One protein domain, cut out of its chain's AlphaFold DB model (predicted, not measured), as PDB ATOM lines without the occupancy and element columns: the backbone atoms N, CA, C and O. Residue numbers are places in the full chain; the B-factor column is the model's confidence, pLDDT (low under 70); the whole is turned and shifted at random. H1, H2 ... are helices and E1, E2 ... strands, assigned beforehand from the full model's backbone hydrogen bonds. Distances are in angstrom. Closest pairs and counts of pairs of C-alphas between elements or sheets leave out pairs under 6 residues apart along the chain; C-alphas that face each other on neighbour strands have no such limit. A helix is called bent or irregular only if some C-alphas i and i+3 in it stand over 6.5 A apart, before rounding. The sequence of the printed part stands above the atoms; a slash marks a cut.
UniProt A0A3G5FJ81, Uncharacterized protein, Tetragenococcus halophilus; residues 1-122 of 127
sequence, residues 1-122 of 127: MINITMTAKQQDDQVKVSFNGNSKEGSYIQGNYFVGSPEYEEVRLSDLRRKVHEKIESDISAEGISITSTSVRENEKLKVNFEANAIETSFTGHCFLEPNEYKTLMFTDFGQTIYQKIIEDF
ATOM      1  N   MET A   1      21.762  23.019 -20.063       80.25
ATOM      2  CA  MET A   1      21.322  24.000 -21.073       80.25
ATOM      3  C   MET A   1      20.236  24.892 -20.507       80.25
ATOM      4  O   MET A   1      19.218  24.347 -20.085       80.25
ATOM      5  N   ILE A   2      20.418  26.221 -20.522       86.44
ATOM      6  CA  ILE A   2      19.347  27.186 -20.218       86.44
ATOM      7  C   ILE A   2      18.543  27.505 -21.484       86.44
ATOM      8  O   ILE A   2      19.088  27.800 -22.549       86.44
ATOM      9  N   ASN A   3      17.221  27.482 -21.355       89.81
ATOM     10  CA  ASN A   3      16.273  27.810 -22.404       89.81
ATOM     11  C   ASN A   3      15.380  28.964 -21.962       89.81
ATOM     12  O   ASN A   3      14.785  28.923 -20.887       89.81
ATOM     13  N   ILE A   4      15.225  29.957 -22.838       90.44
ATOM     14  CA  ILE A   4      14.187  30.979 -22.691       90.44
ATOM     15  C   ILE A   4      12.860  30.356 -23.113       90.44
ATOM     16  O   ILE A   4      12.731  29.878 -24.242       90.44
ATOM     17  N   THR A   5      11.889  30.340 -22.206       91.38
ATOM     18  CA  THR A   5      10.571  29.733 -22.434       91.38
ATOM     19  C   THR A   5       9.523  30.770 -22.812       91.38
ATOM     20  O   THR A   5       8.597  30.458 -23.558       91.38
ATOM     21  N   MET A   6       9.661  32.005 -22.323       91.19
ATOM     22  CA  MET A   6       8.715  33.087 -22.580       91.19
ATOM     23  C   MET A   6       9.371  34.451 -22.363       91.19
ATOM     24  O   MET A   6      10.222  34.612 -21.492       91.19
ATOM     25  N   THR A   7       8.910  35.451 -23.109       89.81
ATOM     26  CA  THR A   7       9.206  36.869 -22.875       89.81
ATOM     27  C   THR A   7       7.896  37.648 -22.837       89.81
ATOM     28  O   THR A   7       7.088  37.514 -23.757       89.81
ATOM     29  N   ALA A   8       7.671  38.460 -21.805       89.00
ATOM     30  CA  ALA A   8       6.437  39.226 -21.642       89.00
ATOM     31  C   ALA A   8       6.725  40.659 -21.177       89.00
ATOM     32  O   ALA A   8       7.253  40.854 -20.081       89.00
ATOM     33  N   LYS A   9       6.334  41.661 -21.979       86.31
ATOM     34  CA  LYS A   9       6.363  43.075 -21.566       86.31
ATOM     35  C   LYS A   9       5.442  43.274 -20.351       86.31
ATOM     36  O   LYS A   9       4.316  42.776 -20.344       86.31
ATOM     37  N   GLN A  10       5.940  43.950 -19.325       86.06
ATOM     38  CA  GLN A  10       5.221  44.341 -18.110       86.06
ATOM     39  C   GLN A  10       4.818  45.823 -18.195       86.06
ATOM     40  O   GLN A  10       5.229  46.526 -19.115       86.06
ATOM     41  N   GLN A  11       3.994  46.294 -17.255       74.56
ATOM     42  CA  GLN A  11       3.505  47.684 -17.243       74.56
ATOM     43  C   GLN A  11       4.591  48.718 -16.881       74.56
ATOM     44  O   GLN A  11       4.433  49.882 -17.232       74.56
ATOM     45  N   ASP A  12       5.704  48.292 -16.274       79.44
ATOM     46  CA  ASP A  12       6.747  49.170 -15.714       79.44
ATOM     47  C   ASP A  12       8.001  49.283 -16.601       79.44
ATOM     48  O   ASP A  12       9.126  49.273 -16.106       79.44
ATOM     49  N   ASP A  13       7.837  49.297 -17.926       85.62
ATOM     50  CA  ASP A  13       8.948  49.276 -18.896       85.62
ATOM     51  C   ASP A  13       9.938  48.115 -18.699       85.62
ATOM     52  O   ASP A  13      11.053  48.147 -19.213       85.62
ATOM     53  N   GLN A  14       9.528  47.035 -18.037       88.44
ATOM     54  CA  GLN A  14      10.322  45.817 -17.889       88.44
ATOM     55  C   GLN A  14       9.798  44.698 -18.786       88.44
ATOM     56  O   GLN A  14       8.602  44.571 -19.043       88.44
ATOM     57  N   VAL A  15      10.692  43.827 -19.231       90.50
ATOM     58  CA  VAL A  15      10.366  42.573 -19.897       90.50
ATOM     59  C   VAL A  15      10.702  41.439 -18.950       90.50
ATOM     60  O   VAL A  15      11.840  41.266 -18.524       90.50
ATOM     61  N   LYS A  16       9.690  40.636 -18.639       91.94
ATOM     62  CA  LYS A  16       9.856  39.388 -17.909       91.94
ATOM     63  C   LYS A  16      10.363  38.321 -18.869       91.94
ATOM     64  O   LYS A  16       9.656  37.963 -19.812       91.94
ATOM     65  N   VAL A  17      11.551  37.798 -18.610       92.44
ATOM     66  CA  VAL A  17      12.180  36.698 -19.339       92.44
ATOM     67  C   VAL A  17      12.082  35.446 -18.477       92.44
ATOM     68  O   VAL A  17      12.768  35.323 -17.467       92.44
ATOM     69  N   SER A  18      11.208  34.518 -18.854       94.62
ATOM     70  CA  SER A  18      11.088  33.224 -18.187       94.62
ATOM     71  C   SER A  18      12.059  32.222 -18.795       94.62
ATOM     72  O   SER A  18      12.217  32.153 -20.018       94.62
ATOM     73  N   PHE A  19      12.685  31.423 -17.940       93.44
ATOM     74  CA  PHE A  19      13.665  30.427 -18.347       93.44
ATOM     75  C   PHE A  19      13.510  29.121 -17.574       93.44
ATOM     76  O   PHE A  19      12.946  29.078 -16.480       93.44
ATOM     77  N   ASN A  20      14.046  28.050 -18.148       94.50
ATOM     78  CA  ASN A  20      14.352  26.822 -17.430       94.50
ATOM     79  C   ASN A  20      15.714  26.278 -17.858       94.50
ATOM     80  O   ASN A  20      16.261  26.684 -18.881       94.50
ATOM     81  N   GLY A  21      16.270  25.361 -17.081       91.88
ATOM     82  CA  GLY A  21      17.531  24.730 -17.406       91.88
ATOM     83  C   GLY A  21      17.645  23.351 -16.796       91.88
ATOM     84  O   GLY A  21      17.204  23.129 -15.675       91.88
ATOM     85  N   ASN A  22      18.251  22.435 -17.547       92.19
ATOM     86  CA  ASN A  22      18.664  21.125 -17.050       92.19
ATOM     87  C   ASN A  22      20.176  20.993 -17.229       92.19
ATOM     88  O   ASN A  22      20.666  21.228 -18.339       92.19
ATOM     89  N   SER A  23      20.899  20.628 -16.175       90.06
ATOM     90  CA  SER A  23      22.327  20.319 -16.261       90.06
ATOM     91  C   SER A  23      22.547  18.882 -16.737       90.06
ATOM     92  O   SER A  23      21.637  18.047 -16.709       90.06
ATOM     93  N   LYS A  24      23.776  18.572 -17.159       85.25
ATOM     94  CA  LYS A  24      24.175  17.193 -17.494       85.25
ATOM     95  C   LYS A  24      24.116  16.262 -16.278       85.25
ATOM     96  O   LYS A  24      23.810  15.085 -16.432       85.25
ATOM     97  N   GLU A  25      24.313  16.819 -15.084       84.50
ATOM     98  CA  GLU A  25      24.248  16.117 -13.797       84.50
ATOM     99  C   GLU A  25      22.807  15.945 -13.268       84.50
ATOM    100  O   GLU A  25      22.586  15.393 -12.190       84.50
ATOM    101  N   GLY A  26      21.799  16.388 -14.033       88.00
ATOM    102  CA  GLY A  26      20.377  16.233 -13.710       88.00
ATOM    103  C   GLY A  26      19.792  17.333 -12.819       88.00
ATOM    104  O   GLY A  26      18.609  17.267 -12.457       88.00
ATOM    105  N   SER A  27      20.584  18.344 -12.468       91.81
ATOM    106  CA  SER A  27      20.109  19.539 -11.768       91.81
ATOM    107  C   SER A  27      19.149  20.330 -12.647       91.81
ATOM    108  O   SER A  27      19.236  20.308 -13.876       91.81
ATOM    109  N   TYR A  28      18.210  21.018 -12.012       94.50
ATOM    110  CA  TYR A  28      17.151  21.756 -12.685       94.50
ATOM    111  C   TYR A  28      16.987  23.139 -12.079       94.50
ATOM    112  O   TYR A  28      16.999  23.278 -10.858       94.50
ATOM    113  N   ILE A  29      16.749  24.131 -12.931       93.19
ATOM    114  CA  ILE A  29      16.315  25.470 -12.528       93.19
ATOM    115  C   ILE A  29      15.157  25.932 -13.402       93.19
ATOM    116  O   ILE A  29      15.076  25.599 -14.583       93.19
ATOM    117  N   GLN A  30      14.278  26.747 -12.838       95.56
ATOM    118  CA  GLN A  30      13.290  27.517 -13.581       95.56
ATOM    119  C   GLN A  30      13.009  28.829 -12.880       95.56
ATOM    120  O   GLN A  30      12.929  28.882 -11.654       95.56
ATOM    121  N   GLY A  31      12.814  29.885 -13.649       94.12
ATOM    122  CA  GLY A  31      12.651  31.188 -13.051       94.12
ATOM    123  C   GLY A  31      12.373  32.286 -14.039       94.12
ATOM    124  O   GLY A  31      11.975  32.054 -15.182       94.12
ATOM    125  N   ASN A  32      12.545  33.498 -13.537       93.19
ATOM    126  CA  ASN A  32      12.312  34.723 -14.259       93.19
ATOM    127  C   ASN A  32      13.441  35.702 -13.972       93.19
ATOM    128  O   ASN A  32      13.879  35.842 -12.831       93.19
ATOM    129  N   TYR A  33      13.845  36.401 -15.017       90.25
ATOM    130  CA  TYR A  33      14.702  37.568 -14.955       90.25
ATOM    131  C   TYR A  33      13.937  38.755 -15.553       90.25
ATOM    132  O   TYR A  33      13.210  38.590 -16.538       90.25
ATOM    133  N   PHE A  34      14.051  39.930 -14.946       89.12
ATOM    134  CA  PHE A  34      13.425  41.162 -15.413       89.12
ATOM    135  C   PHE A  34      14.485  42.076 -16.023       89.12
ATOM    136  O   PHE A  34      15.426  42.481 -15.351       89.12
ATOM    137  N   VAL A  35      14.320  42.404 -17.303       87.31
ATOM    138  CA  VAL A  35      15.219  43.291 -18.056       87.31
ATOM    139  C   VAL A  35      14.485  44.567 -18.445       87.31
ATOM    140  O   VAL A  35      13.288  44.524 -18.722       87.31
ATOM    141  N   GLY A  36      15.168  45.709 -18.497       86.50
ATOM    142  CA  GLY A  36      14.564  46.941 -19.012       86.50
ATOM    143  C   GLY A  36      14.155  46.800 -20.487       86.50
ATOM    144  O   GLY A  36      14.853  46.166 -21.273       86.50
ATOM    145  N   SER A  37      13.042  47.405 -20.902       82.38
ATOM    146  CA  SER A  37      12.557  47.341 -22.292       82.38
ATOM    147  C   SER A  37      13.551  47.888 -23.320       82.38
ATOM    148  O   SER A  37      13.722  47.221 -24.339       82.38
ATOM    149  N   PRO A  38      14.263  49.012 -23.075       80.56
ATOM    150  CA  PRO A  38      15.301  49.475 -23.998       80.56
ATOM    151  C   PRO A  38      16.427  48.449 -24.154       80.56
ATOM    152  O   PRO A  38      16.867  48.158 -25.259       80.56
ATOM    153  N   GLU A  39      16.834  47.838 -23.041       79.06
ATOM    154  CA  GLU A  39      17.860  46.801 -23.027       79.06
ATOM    155  C   GLU A  39      17.379  45.519 -23.720       79.06
ATOM    156  O   GLU A  39      18.177  44.827 -24.339       79.06
ATOM    157  N   TYR A  40      16.089  45.190 -23.660       80.25
ATOM    158  CA  TYR A  40      15.521  44.041 -24.366       80.25
ATOM    159  C   TYR A  40      15.473  44.238 -25.888       80.25
ATOM    160  O   TYR A  40      15.754  43.301 -26.633       80.25
ATOM    161  N   GLU A  41      15.114  45.434 -26.362       76.69
ATOM    162  CA  GLU A  41      14.938  45.721 -27.797       76.69
ATOM    163  C   GLU A  41      16.252  45.653 -28.596       76.69
ATOM    164  O   GLU A  41      16.231  45.410 -29.804       76.69
ATOM    165  N   GLU A  42      17.394  45.772 -27.920       72.31
ATOM    166  CA  GLU A  42      18.732  45.675 -28.514       72.31
ATOM    167  C   GLU A  42      19.313  44.245 -28.518       72.31
ATOM    168  O   GLU A  42      20.359  43.996 -29.124       72.31
ATOM    169  N   VAL A  43      18.658  43.281 -27.860       75.06
ATOM    170  CA  VAL A  43      19.240  41.969 -27.535       75.06
ATOM    171  C   VAL A  43      18.635  40.863 -28.401       75.06
ATOM    172  O   VAL A  43      17.420  40.687 -28.485       75.06
ATOM    173  N   ARG A  44      19.487  40.054 -29.046       76.81
ATOM    174  CA  ARG A  44      19.038  38.853 -29.773       76.81
ATOM    175  C   ARG A  44      18.686  37.738 -28.786       76.81
ATOM    176  O   ARG A  44      19.221  37.668 -27.687       76.81
ATOM    177  N   LEU A  45      17.854  36.779 -29.195       70.19
ATOM    178  CA  LEU A  45      17.470  35.651 -28.330       70.19
ATOM    179  C   LEU A  45      18.678  34.841 -27.799       70.19
ATOM    180  O   LEU A  45      18.645  34.350 -26.673       70.19
ATOM    181  N   SER A  46      19.750  34.715 -28.589       70.62
ATOM    182  CA  SER A  46      21.014  34.098 -28.158       70.62
ATOM    183  C   SER A  46      21.684  34.874 -27.021       70.62
ATOM    184  O   SER A  46      22.189  34.273 -26.077       70.62
ATOM    185  N   ASP A  47      21.622  36.204 -27.065       81.81
ATOM    186  CA  ASP A  47      22.165  37.072 -26.024       81.81
ATOM    187  C   ASP A  47      21.313  37.043 -24.747       81.81
ATOM    188  O   ASP A  47      21.860  37.168 -23.656       81.81
ATOM    189  N   LEU A  48      19.997  36.788 -24.841       82.75
ATOM    190  CA  LEU A  48      19.139  36.612 -23.658       82.75
ATOM    191  C   LEU A  48      19.532  35.389 -22.826       82.75
ATOM    192  O   LEU A  48      19.496  35.452 -21.601       82.75
ATOM    193  N   ARG A  49      19.923  34.279 -23.466       83.31
ATOM    194  CA  ARG A  49      20.397  33.086 -22.743       83.31
ATOM    195  C   ARG A  49      21.674  33.385 -21.971       83.31
ATOM    196  O   ARG A  49      21.743  33.091 -20.783       83.31
ATOM    197  N   ARG A  50      22.641  34.028 -22.630       84.31
ATOM    198  CA  ARG A  50      23.887  34.471 -21.998       84.31
ATOM    199  C   ARG A  50      23.620  35.434 -20.840       84.31
ATOM    200  O   ARG A  50      24.173  35.235 -19.768       84.31
ATOM    201  N   LYS A  51      22.707  36.396 -21.008       85.62
ATOM    202  CA  LYS A  51      22.302  37.302 -19.922       85.62
ATOM    203  C   LYS A  51      21.682  36.569 -18.739       85.62
ATOM    204  O   LYS A  51      21.988  36.909 -17.607       85.62
ATOM    205  N   VAL A  52      20.844  35.556 -18.970       86.19
ATOM    206  CA  VAL A  52      20.308  34.734 -17.872       86.19
ATOM    207  C   VAL A  52      21.436  34.019 -17.121       86.19
ATOM    208  O   VAL A  52      21.405  33.999 -15.896       86.19
ATOM    209  N   HIS A  53      22.446  33.490 -17.820       83.75
ATOM    210  CA  HIS A  53      23.634  32.929 -17.164       83.75
ATOM    211  C   HIS A  53      24.368  33.977 -16.329       83.75
ATOM    212  O   HIS A  53      24.534  33.779 -15.131       83.75
ATOM    213  N   GLU A  54      24.729  35.112 -16.932       85.19
ATOM    214  CA  GLU A  54      25.416  36.214 -16.247       85.19
ATOM    215  C   GLU A  54      24.638  36.660 -15.001       85.19
ATOM    216  O   GLU A  54      25.235  36.853 -13.951       85.19
ATOM    217  N   LYS A  55      23.303  36.730 -15.080       84.38
ATOM    218  CA  LYS A  55      22.422  37.108 -13.969       84.38
ATOM    219  C   LYS A  55      22.356  36.062 -12.859       84.38
ATOM    220  O   LYS A  55      22.333  36.428 -11.688       84.38
ATOM    221  N   ILE A  56      22.361  34.772 -13.192       81.31
ATOM    222  CA  ILE A  56      22.466  33.700 -12.189       81.31
ATOM    223  C   ILE A  56      23.811  33.784 -11.454       81.31
ATOM    224  O   ILE A  56      23.845  33.557 -10.248       81.31
ATOM    225  N   GLU A  57      24.893  34.139 -12.154       82.62
ATOM    226  CA  GLU A  57      26.224  34.303 -11.556       82.62
ATOM    227  C   GLU A  57      26.398  35.626 -10.787       82.62
ATOM    228  O   GLU A  57      27.120  35.661  -9.792       82.62
ATOM    229  N   SER A  58      25.773  36.719 -11.236       81.06
ATOM    230  CA  SER A  58      25.987  38.063 -10.680       81.06
ATOM    231  C   SER A  58      24.985  38.462  -9.605       81.06
ATOM    232  O   SER A  58      25.365  39.114  -8.633       81.06
ATOM    233  N   ASP A  59      23.704  38.133  -9.796       75.75
ATOM    234  CA  ASP A  59      22.624  38.636  -8.941       75.75
ATOM    235  C   ASP A  59      22.377  37.724  -7.739       75.75
ATOM    236  O   ASP A  59      21.873  38.174  -6.710       75.75
ATOM    237  N   ILE A  60      22.709  36.437  -7.863       73.38
ATOM    238  CA  ILE A  60      22.500  35.462  -6.800       73.38
ATOM    239  C   ILE A  60      23.776  35.354  -5.982       73.38
ATOM    240  O   ILE A  60      24.813  34.910  -6.464       73.38
ATOM    241  N   SER A  61      23.683  35.708  -4.707       75.31
ATOM    242  CA  SER A  61      24.673  35.327  -3.707       75.31
ATOM    243  C   SER A  61      24.202  34.083  -2.956       75.31
ATOM    244  O   SER A  61      23.014  33.750  -2.952       75.31
ATOM    245  N   ALA A  62      25.116  33.415  -2.253       73.12
ATOM    246  CA  ALA A  62      24.759  32.315  -1.359       73.12
ATOM    247  C   ALA A  62      23.718  32.707  -0.293       73.12
ATOM    248  O   ALA A  62      22.940  31.861   0.135       73.12
ATOM    249  N   GLU A  63      23.669  33.983   0.100       75.50
ATOM    250  CA  GLU A  63      22.685  34.514   1.053       75.50
ATOM    251  C   GLU A  63      21.277  34.634   0.447       75.50
ATOM    252  O   GLU A  63      20.287  34.600   1.175       75.50
ATOM    253  N   GLY A  64      21.175  34.748  -0.881       82.00
ATOM    254  CA  GLY A  64      19.908  34.789  -1.614       82.00
ATOM    255  C   GLY A  64      19.288  33.412  -1.871       82.00
ATOM    256  O   GLY A  64      18.188  33.343  -2.421       82.00
ATOM    257  N   ILE A  65      19.975  32.326  -1.490       88.25
ATOM    258  CA  ILE A  65      19.509  30.946  -1.662       88.25
ATOM    259  C   ILE A  65      18.874  30.441  -0.368       88.25
ATOM    260  O   ILE A  65      19.529  30.264   0.656       88.25
ATOM    261  N   SER A  66      17.589  30.118  -0.451       91.06
ATOM    262  CA  SER A  66      16.841  29.427   0.591       91.06
ATOM    263  C   SER A  66      16.663  27.960   0.227       91.06
ATOM    264  O   SER A  66      16.204  27.617  -0.862       91.06
ATOM    265  N   ILE A  67      17.010  27.070   1.151       91.44
ATOM    266  CA  ILE A  67      16.879  25.628   0.955       91.44
ATOM    267  C   ILE A  67      15.514  25.199   1.469       91.44
ATOM    268  O   ILE A  67      15.217  25.320   2.656       91.44
ATOM    269  N   THR A  68      14.680  24.681   0.571       94.19
ATOM    270  CA  THR A  68      13.288  24.348   0.890       94.19
ATOM    271  C   THR A  68      13.125  22.911   1.350       94.19
ATOM    272  O   THR A  68      12.258  22.614   2.169       94.19
ATOM    273  N   SER A  69      13.943  21.992   0.835       94.25
ATOM    274  CA  SER A  69      13.951  20.598   1.282       94.25
ATOM    275  C   SER A  69      15.182  19.847   0.800       94.25
ATOM    276  O   SER A  69      15.758  20.156  -0.244       94.25
ATOM    277  N   THR A  70      15.541  18.797   1.533       94.00
ATOM    278  CA  THR A  70      16.605  17.866   1.159       94.00
ATOM    279  C   THR A  70      16.093  16.430   1.184       94.00
ATOM    280  O   THR A  70      15.196  16.079   1.950       94.00
ATOM    281  N   SER A  71      16.629  15.586   0.304       94.31
ATOM    282  CA  SER A  71      16.308  14.155   0.272       94.31
ATOM    283  C   SER A  71      17.470  13.362  -0.310       94.31
ATOM    284  O   SER A  71      18.093  13.797  -1.274       94.31
ATOM    285  N   VAL A  72      17.764  12.198   0.261       93.12
ATOM    286  CA  VAL A  72      18.797  11.294  -0.259       93.12
ATOM    287  C   VAL A  72      18.179  10.402  -1.337       93.12
ATOM    288  O   VAL A  72      17.086   9.866  -1.154       93.12
ATOM    289  N   ARG A  73      18.854  10.278  -2.484       86.31
ATOM    290  CA  ARG A  73      18.476   9.388  -3.596       86.31
ATOM    291  C   ARG A  73      19.122   8.003  -3.429       86.31
ATOM    292  O   ARG A  73      20.018   7.823  -2.616       86.31
ATOM    293  N   GLU A  74      18.701   7.030  -4.240       75.62
ATOM    294  CA  GLU A  74      19.200   5.638  -4.198       75.62
ATOM    295  C   GLU A  74      20.721   5.502  -4.408       75.62
ATOM    296  O   GLU A  74      21.314   4.516  -3.987       75.62
ATOM    297  N   ASN A  75      21.368   6.499  -5.017       83.19
ATOM    298  CA  ASN A  75      22.815   6.564  -5.247       83.19
ATOM    299  C   ASN A  75      23.574   7.371  -4.177       83.19
ATOM    300  O   ASN A  75      24.661   7.869  -4.448       83.19
ATOM    301  N   GLU A  76      22.975   7.561  -3.000       88.31
ATOM    302  CA  GLU A  76      23.484   8.396  -1.903       88.31
ATOM    303  C   GLU A  76      23.667   9.887  -2.237       88.31
ATOM    304  O   GLU A  76      24.084  10.651  -1.369       88.31
ATOM    305  N   LYS A  77      23.310  10.352  -3.442       91.25
ATOM    306  CA  LYS A  77      23.337  11.785  -3.745       91.25
ATOM    307  C   LYS A  77      22.262  12.507  -2.943       91.25
ATOM    308  O   LYS A  77      21.101  12.081  -2.894       91.25
ATOM    309  N   LEU A  78      22.627  13.641  -2.361       93.31
ATOM    310  CA  LEU A  78      21.688  14.525  -1.693       93.31
ATOM    311  C   LEU A  78      21.031  15.423  -2.737       93.31
ATOM    312  O   LEU A  78      21.666  16.315  -3.293       93.31
ATOM    313  N   LYS A  79      19.742  15.205  -2.994       94.88
ATOM    314  CA  LYS A  79      18.918  16.162  -3.728       94.88
ATOM    315  C   LYS A  79      18.601  17.328  -2.804       94.88
ATOM    316  O   LYS A  79      17.987  17.125  -1.753       94.88
ATOM    317  N   VAL A  80      18.934  18.534  -3.236       94.81
ATOM    318  CA  VAL A  80      18.627  19.771  -2.517       94.81
ATOM    319  C   VAL A  80      17.699  20.605  -3.381       94.81
ATOM    320  O   VAL A  80      18.075  20.986  -4.484       94.81
ATOM    321  N   ASN A  81      16.478  20.849  -2.905       96.06
ATOM    322  CA  ASN A  81      15.556  21.786  -3.537       96.06
ATOM    323  C   ASN A  81      15.753  23.168  -2.909       96.06
ATOM    324  O   ASN A  81      15.929  23.285  -1.691       96.06
ATOM    325  N   PHE A  82      15.721  24.201  -3.738       94.19
ATOM    326  CA  PHE A  82      16.024  25.561  -3.320       94.19
ATOM    327  C   PHE A  82      15.169  26.591  -4.059       94.19
ATOM    328  O   PHE A  82      14.603  26.329  -5.125       94.19
ATOM    329  N   GLU A  83      15.126  27.780  -3.477       93.50
ATOM    330  CA  GLU A  83      14.609  29.007  -4.063       93.50
ATOM    331  C   GLU A  83      15.706  30.058  -3.973       93.50
ATOM    332  O   GLU A  83      16.337  30.210  -2.930       93.50
ATOM    333  N   ALA A  84      15.946  30.769  -5.062       91.00
ATOM    334  CA  ALA A  84      16.938  31.817  -5.140       91.00
ATOM    335  C   ALA A  84      16.236  33.105  -5.568       91.00
ATOM    336  O   ALA A  84      15.548  33.125  -6.591       91.00
ATOM    337  N   ASN A  85      16.366  34.158  -4.763       88.12
ATOM    338  CA  ASN A  85      15.713  35.439  -5.006       88.12
ATOM    339  C   ASN A  85      16.736  36.573  -4.931       88.12
ATOM    340  O   ASN A  85      17.449  36.719  -3.941       88.12
ATOM    341  N   ALA A  86      16.748  37.394  -5.968       84.69
ATOM    342  CA  ALA A  86      17.474  38.646  -6.072       84.69
ATOM    343  C   ALA A  86      16.520  39.743  -6.569       84.69
ATOM    344  O   ALA A  86      15.346  39.489  -6.841       84.69
ATOM    345  N   ILE A  87      17.025  40.973  -6.689       81.06
ATOM    346  CA  ILE A  87      16.217  42.143  -7.067       81.06
ATOM    347  C   ILE A  87      15.551  41.944  -8.437       81.06
ATOM    348  O   ILE A  87      14.364  42.218  -8.588       81.06
ATOM    349  N   GLU A  88      16.295  41.437  -9.422       85.88
ATOM    350  CA  GLU A  88      15.824  41.304 -10.809       85.88
ATOM    351  C   GLU A  88      15.670  39.851 -11.261       85.88
ATOM    352  O   GLU A  88      15.153  39.594 -12.348       85.88
ATOM    353  N   THR A  89      16.092  38.891 -10.438       87.50
ATOM    354  CA  THR A  89      16.170  37.477 -10.810       87.50
ATOM    355  C   THR A  89      15.591  36.618  -9.698       87.50
ATOM    356  O   THR A  89      15.997  36.723  -8.546       87.50
ATOM    357  N   SER A  90      14.648  35.737 -10.026       91.12
ATOM    358  CA  SER A  90      14.159  34.713  -9.097       91.12
ATOM    359  C   SER A  90      14.030  33.373  -9.798       91.12
ATOM    360  O   SER A  90      13.528  33.296 -10.921       91.12
ATOM    361  N   PHE A  91      14.465  32.302  -9.146       92.31
ATOM    362  CA  PHE A  91      14.297  30.949  -9.662       92.31
ATOM    363  C   PHE A  91      14.193  29.917  -8.554       92.31
ATOM    364  O   PHE A  91      14.638  30.107  -7.427       92.31
ATOM    365  N   THR A  92      13.597  28.790  -8.903       95.25
ATOM    366  CA  THR A  92      13.508  27.611  -8.053       95.25
ATOM    367  C   THR A  92      14.111  26.433  -8.784       95.25
ATOM    368  O   THR A  92      14.202  26.418 -10.017       95.25
ATOM    369  N   GLY A  93      14.560  25.440  -8.035       95.12
ATOM    370  CA  GLY A  93      15.256  24.333  -8.653       95.12
ATOM    371  C   GLY A  93      15.652  23.240  -7.693       95.12
ATOM    372  O   GLY A  93      15.295  23.235  -6.513       95.12
ATOM    373  N   HIS A  94      16.417  22.303  -8.237       95.38
ATOM    374  CA  HIS A  94      17.156  21.341  -7.449       95.38
ATOM    375  C   HIS A  94      18.552  21.131  -8.009       95.38
ATOM    376  O   HIS A  94      18.757  21.171  -9.220       95.38
ATOM    377  N   CYS A  95      19.490  20.826  -7.124       93.81
ATOM    378  CA  CYS A  95      20.788  20.282  -7.492       93.81
ATOM    379  C   CYS A  95      21.069  18.998  -6.711       93.81
ATOM    380  O   CYS A  95      20.293  18.598  -5.829       93.81
ATOM    381  N   PHE A  96      22.159  18.331  -7.075       93.31
ATOM    382  CA  PHE A  96      22.625  17.123  -6.417       93.31
ATOM    383  C   PHE A  96      24.019  17.340  -5.853       93.31
ATOM    384  O   PHE A  96      24.899  17.816  -6.562       93.31
ATOM    385  N   LEU A  97      24.204  16.949  -4.594       92.12
ATOM    386  CA  LEU A  97      25.514  16.861  -3.966       92.12
ATOM    387  C   LEU A  97      25.910  15.394  -3.801       92.12
ATOM    388  O   LEU A  97      25.124  14.573  -3.318       92.12
ATOM    389  N   GLU A  98      27.134  15.074  -4.181       91.00
ATOM    390  CA  GLU A  98      27.791  13.805  -3.926       91.00
ATOM    391  C   GLU A  98      28.047  13.610  -2.422       91.00
ATOM    392  O   GLU A  98      28.206  14.580  -1.672       91.00
ATOM    393  N   PRO A  99      28.139  12.361  -1.937       89.19
ATOM    394  CA  PRO A  99      28.366  12.068  -0.522       89.19
ATOM    395  C   PRO A  99      29.550  12.808   0.112       89.19
ATOM    396  O   PRO A  99      29.469  13.249   1.256       89.19
ATOM    397  N   ASN A 100      30.656  12.953  -0.613       87.75
ATOM    398  CA  ASN A 100      31.839  13.683  -0.154       87.75
ATOM    399  C   ASN A 100      31.632  15.204  -0.108       87.75
ATOM    400  O   ASN A 100      32.345  15.872   0.634       87.75
ATOM    401  N   GLU A 101      30.676  15.741  -0.867       84.44
ATOM    402  CA  GLU A 101      30.375  17.170  -0.895       84.44
ATOM    403  C   GLU A 101      29.567  17.589   0.333       84.44
ATOM    404  O   GLU A 101      29.785  18.692   0.806       84.44
ATOM    405  N   TYR A 102      28.694  16.737   0.898       84.56
ATOM    406  CA  TYR A 102      27.818  17.136   2.016       84.56
ATOM    407  C   TYR A 102      28.077  16.459   3.367       84.56
ATOM    408  O   TYR A 102      27.636  16.982   4.391       84.56
ATOM    409  N   LYS A 103      28.791  15.324   3.426       80.69
ATOM    410  CA  LYS A 103      29.016  14.592   4.695       80.69
ATOM    411  C   LYS A 103      29.809  15.391   5.739       80.69
ATOM    412  O   LYS A 103      29.735  15.065   6.921       80.69
ATOM    413  N   THR A 104      30.547  16.417   5.321       79.12
ATOM    414  CA  THR A 104      31.349  17.283   6.203       79.12
ATOM    415  C   THR A 104      30.909  18.746   6.178       79.12
ATOM    416  O   THR A 104      31.604  19.584   6.746       79.12
ATOM    417  N   LEU A 105      29.792  19.075   5.512       81.81
ATOM    418  CA  LEU A 105      29.335  20.460   5.421       81.81
ATOM    419  C   LEU A 105      28.770  20.941   6.749       81.81
ATOM    420  O   LEU A 105      27.866  20.334   7.324       81.81
ATOM    421  N   MET A 106      29.268  22.090   7.194       78.12
ATOM    422  CA  MET A 106      28.616  22.862   8.237       78.12
ATOM    423  C   MET A 106      27.389  23.556   7.644       78.12
ATOM    424  O   MET A 106      27.373  23.941   6.475       78.12
ATOM    425  N   PHE A 107      26.354  23.756   8.460       68.62
ATOM    426  CA  PHE A 107      25.110  24.396   8.017       68.62
ATOM    427  C   PHE A 107      25.339  25.801   7.429       68.62
ATOM    428  O   PHE A 107      24.654  26.194   6.491       68.62
ATOM    429  N   THR A 108      26.337  26.530   7.939       70.81
ATOM    430  CA  THR A 108      26.737  27.862   7.451       70.81
ATOM    431  C   THR A 108      27.320  27.842   6.043       70.81
ATOM    432  O   THR A 108      27.182  28.820   5.317       70.81
ATOM    433  N   ASP A 109      27.927  26.727   5.640       82.19
ATOM    434  CA  ASP A 109      28.600  26.591   4.344       82.19
ATOM    435  C   ASP A 109      27.656  26.011   3.287       82.19
ATOM    436  O   ASP A 109      27.926  26.072   2.090       82.19
ATOM    437  N   PHE A 110      26.511  25.479   3.724       83.31
ATOM    438  CA  PHE A 110      25.579  24.747   2.881       83.31
ATOM    439  C   PHE A 110      25.009  25.633   1.762       83.31
ATOM    440  O   PHE A 110      25.034  25.234   0.603       83.31
ATOM    441  N   GLY A 111      24.601  26.873   2.062       84.38
ATOM    442  CA  GLY A 111      24.143  27.827   1.039       84.38
ATOM    443  C   GLY A 111      25.221  28.157  -0.002       84.38
ATOM    444  O   GLY A 111      24.939  28.179  -1.200       84.38
ATOM    445  N   GLN A 112      26.474  28.321   0.437       87.38
ATOM    446  CA  GLN A 112      27.608  28.575  -0.455       87.38
ATOM    447  C   GLN A 112      27.898  27.372  -1.355       87.38
ATOM    448  O   GLN A 112      28.159  27.554  -2.543       87.38
ATOM    449  N   THR A 113      27.823  26.147  -0.831       89.88
ATOM    450  CA  THR A 113      27.995  24.939  -1.646       89.88
ATOM    451  C   THR A 113      26.902  24.810  -2.696       89.88
ATOM    452  O   THR A 113      27.211  24.530  -3.851       89.88
ATOM    453  N   ILE A 114      25.639  25.050  -2.330       90.06
ATOM    454  CA  ILE A 114      24.527  24.999  -3.288       90.06
ATOM    455  C   ILE A 114      24.690  26.062  -4.368       90.06
ATOM    456  O   ILE A 114      24.533  25.747  -5.546       90.06
ATOM    457  N   TYR A 115      25.075  27.282  -3.990       88.88
ATOM    458  CA  TYR A 115      25.407  28.329  -4.948       88.88
ATOM    459  C   TYR A 115      26.487  27.864  -5.932       88.88
ATOM    460  O   TYR A 115      26.246  27.838  -7.134       88.88
ATOM    461  N   GLN A 116      27.642  27.410  -5.434       89.50
ATOM    462  CA  GLN A 116      28.731  26.935  -6.294       89.50
ATOM    463  C   GLN A 116      28.301  25.774  -7.191       89.50
ATOM    464  O   GLN A 116      28.688  25.742  -8.357       89.50
ATOM    465  N   LYS A 117      27.457  24.865  -6.685       90.69
ATOM    466  CA  LYS A 117      26.961  23.737  -7.472       90.69
ATOM    467  C   LYS A 117      26.070  24.179  -8.624       90.69
ATOM    468  O   LYS A 117      26.223  23.683  -9.732       90.69
ATOM    469  N   ILE A 118      25.171  25.135  -8.385       88.69
ATOM    470  CA  ILE A 118      24.332  25.719  -9.439       88.69
ATOM    471  C   ILE A 118      25.218  26.376 -10.501       88.69
ATOM    472  O   ILE A 118      25.019  26.144 -11.689       88.69
ATOM    473  N   ILE A 119      26.216  27.158 -10.089       87.62
ATOM    474  CA  ILE A 119      27.131  27.807 -11.032       87.62
ATOM    475  C   ILE A 119      27.868  26.749 -11.854       87.62
ATOM    476  O   ILE A 119      27.814  26.801 -13.073       87.62
ATOM    477  N   GLU A 120      28.484  25.750 -11.218       88.81
ATOM    478  CA  GLU A 120      29.186  24.651 -11.894       88.81
ATOM    479  C   GLU A 120      28.291  23.921 -12.908       88.81
ATOM    480  O   GLU A 120      28.667  23.767 -14.073       88.81
ATOM    481  N   ASP A 121      27.088  23.533 -12.486       88.62
ATOM    482  CA  ASP A 121      26.141  22.754 -13.282       88.62
ATOM    483  C   ASP A 121      25.626  23.503 -14.520       88.62
ATOM    484  O   ASP A 121      25.231  22.869 -15.505       88.62
ATOM    485  N   PHE A 122      25.626  24.840 -14.481       83.62
ATOM    486  CA  PHE A 122      25.113  25.698 -15.551       83.62
ATOM    487  C   PHE A 122      26.193  26.559 -16.234       83.62
ATOM    488  O   PHE A 122      25.887  27.248 -17.202       83.62
TER     489      PHE A 122
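Overview. This is residues 1 to 122 of the 127 residues of an uncharacterized protein of Tetragenococcus halophilus (UniProt A0A3G5FJ81). A single twisted wall of six antiparallel strands is covered on one face by two long helices, H2 and H4, which meet near their last residues; its other face has no named helix. The short helices H1 and H3 lie far from the middle, H1 beyond H2 and H3 near the first half of H4. The printed part has 122 residues, with four named helices and six named strands in the order E1 E2 E3 H1 H2 E4 E5 E6 H3 H4; the sheet runs E1 E2 E3 E6 E5 E4. The class is mixed, helices and strands, and the whole is compact, with a radius of gyration of the C-alphas of 15.4 A and an elongated outline of 47 by 26 by 18 A.

Along the chain. E1 is residues 2 to 9, 20.6 A long, beginning at C-alpha 2 (19.347, 27.186, -20.218). E2, residues 14 to 22, and E3, residues 28 to 36, are each 26.1 A long. H1 is residues 37 to 41, 6.2 A, and H2 is residues 45 to 58, 19.7 A. E4, residues 65 to 72, spans 19.7 A; E5, residues 78 to 85, spans 22.0 A; E6, residues 89 to 97, spans 23.6 A. H3 is residues 99 to 102, 5.7 A. H4, residues 107 to 122, is 23.6 A long, ends at C-alpha 122 (25.113, 25.698, -15.551), and is only just irregular: C-alphas 108 and 111 are 6.9 A apart.

Arrangement. E1 E2 E3 form a meander, each strand the antiparallel neighbour of the one before, and so do E4 E5 E6. Within hydrogen-bond range are N 3 and O 20 for E1 and E2, 2.8 A; N 15 and O 35 for E2 and E3, 2.7 A; and N 79 and O 71 for E4 and E5, 2.8 A. E6 is the neighbour of E5, with N 78 and O 97 at 2.8 A, and of E3, with N 30 and O 92 at 2.8 A. H2 and H4 are on the same face, in two layers with the sheet; they only just touch, with 3 pairs of C-alphas within 8 A, the closest being those of Glu 57 and Ile 119, 6.6 A, at a shallow tilt of 19 degrees, opposite ways. H1, on that face too, is over E2 at a height over the sheet of 8.4 A. H3 only grazes the sheet. Every O i to N i+4 pair is within hydrogen-bond range in H1 and H2, and 10 of 12 in H4; H3 is too short for such a pair, and its one O i to N i+3 pair is not within range.

Size, cuts and confidence. The C-alphas of Pro 38 and Glu 74 are the two farthest apart, 48.3 A. The printed part has no cut and no long link. Mean pLDDT of the printed part is 86.5; residue 107 is under 70.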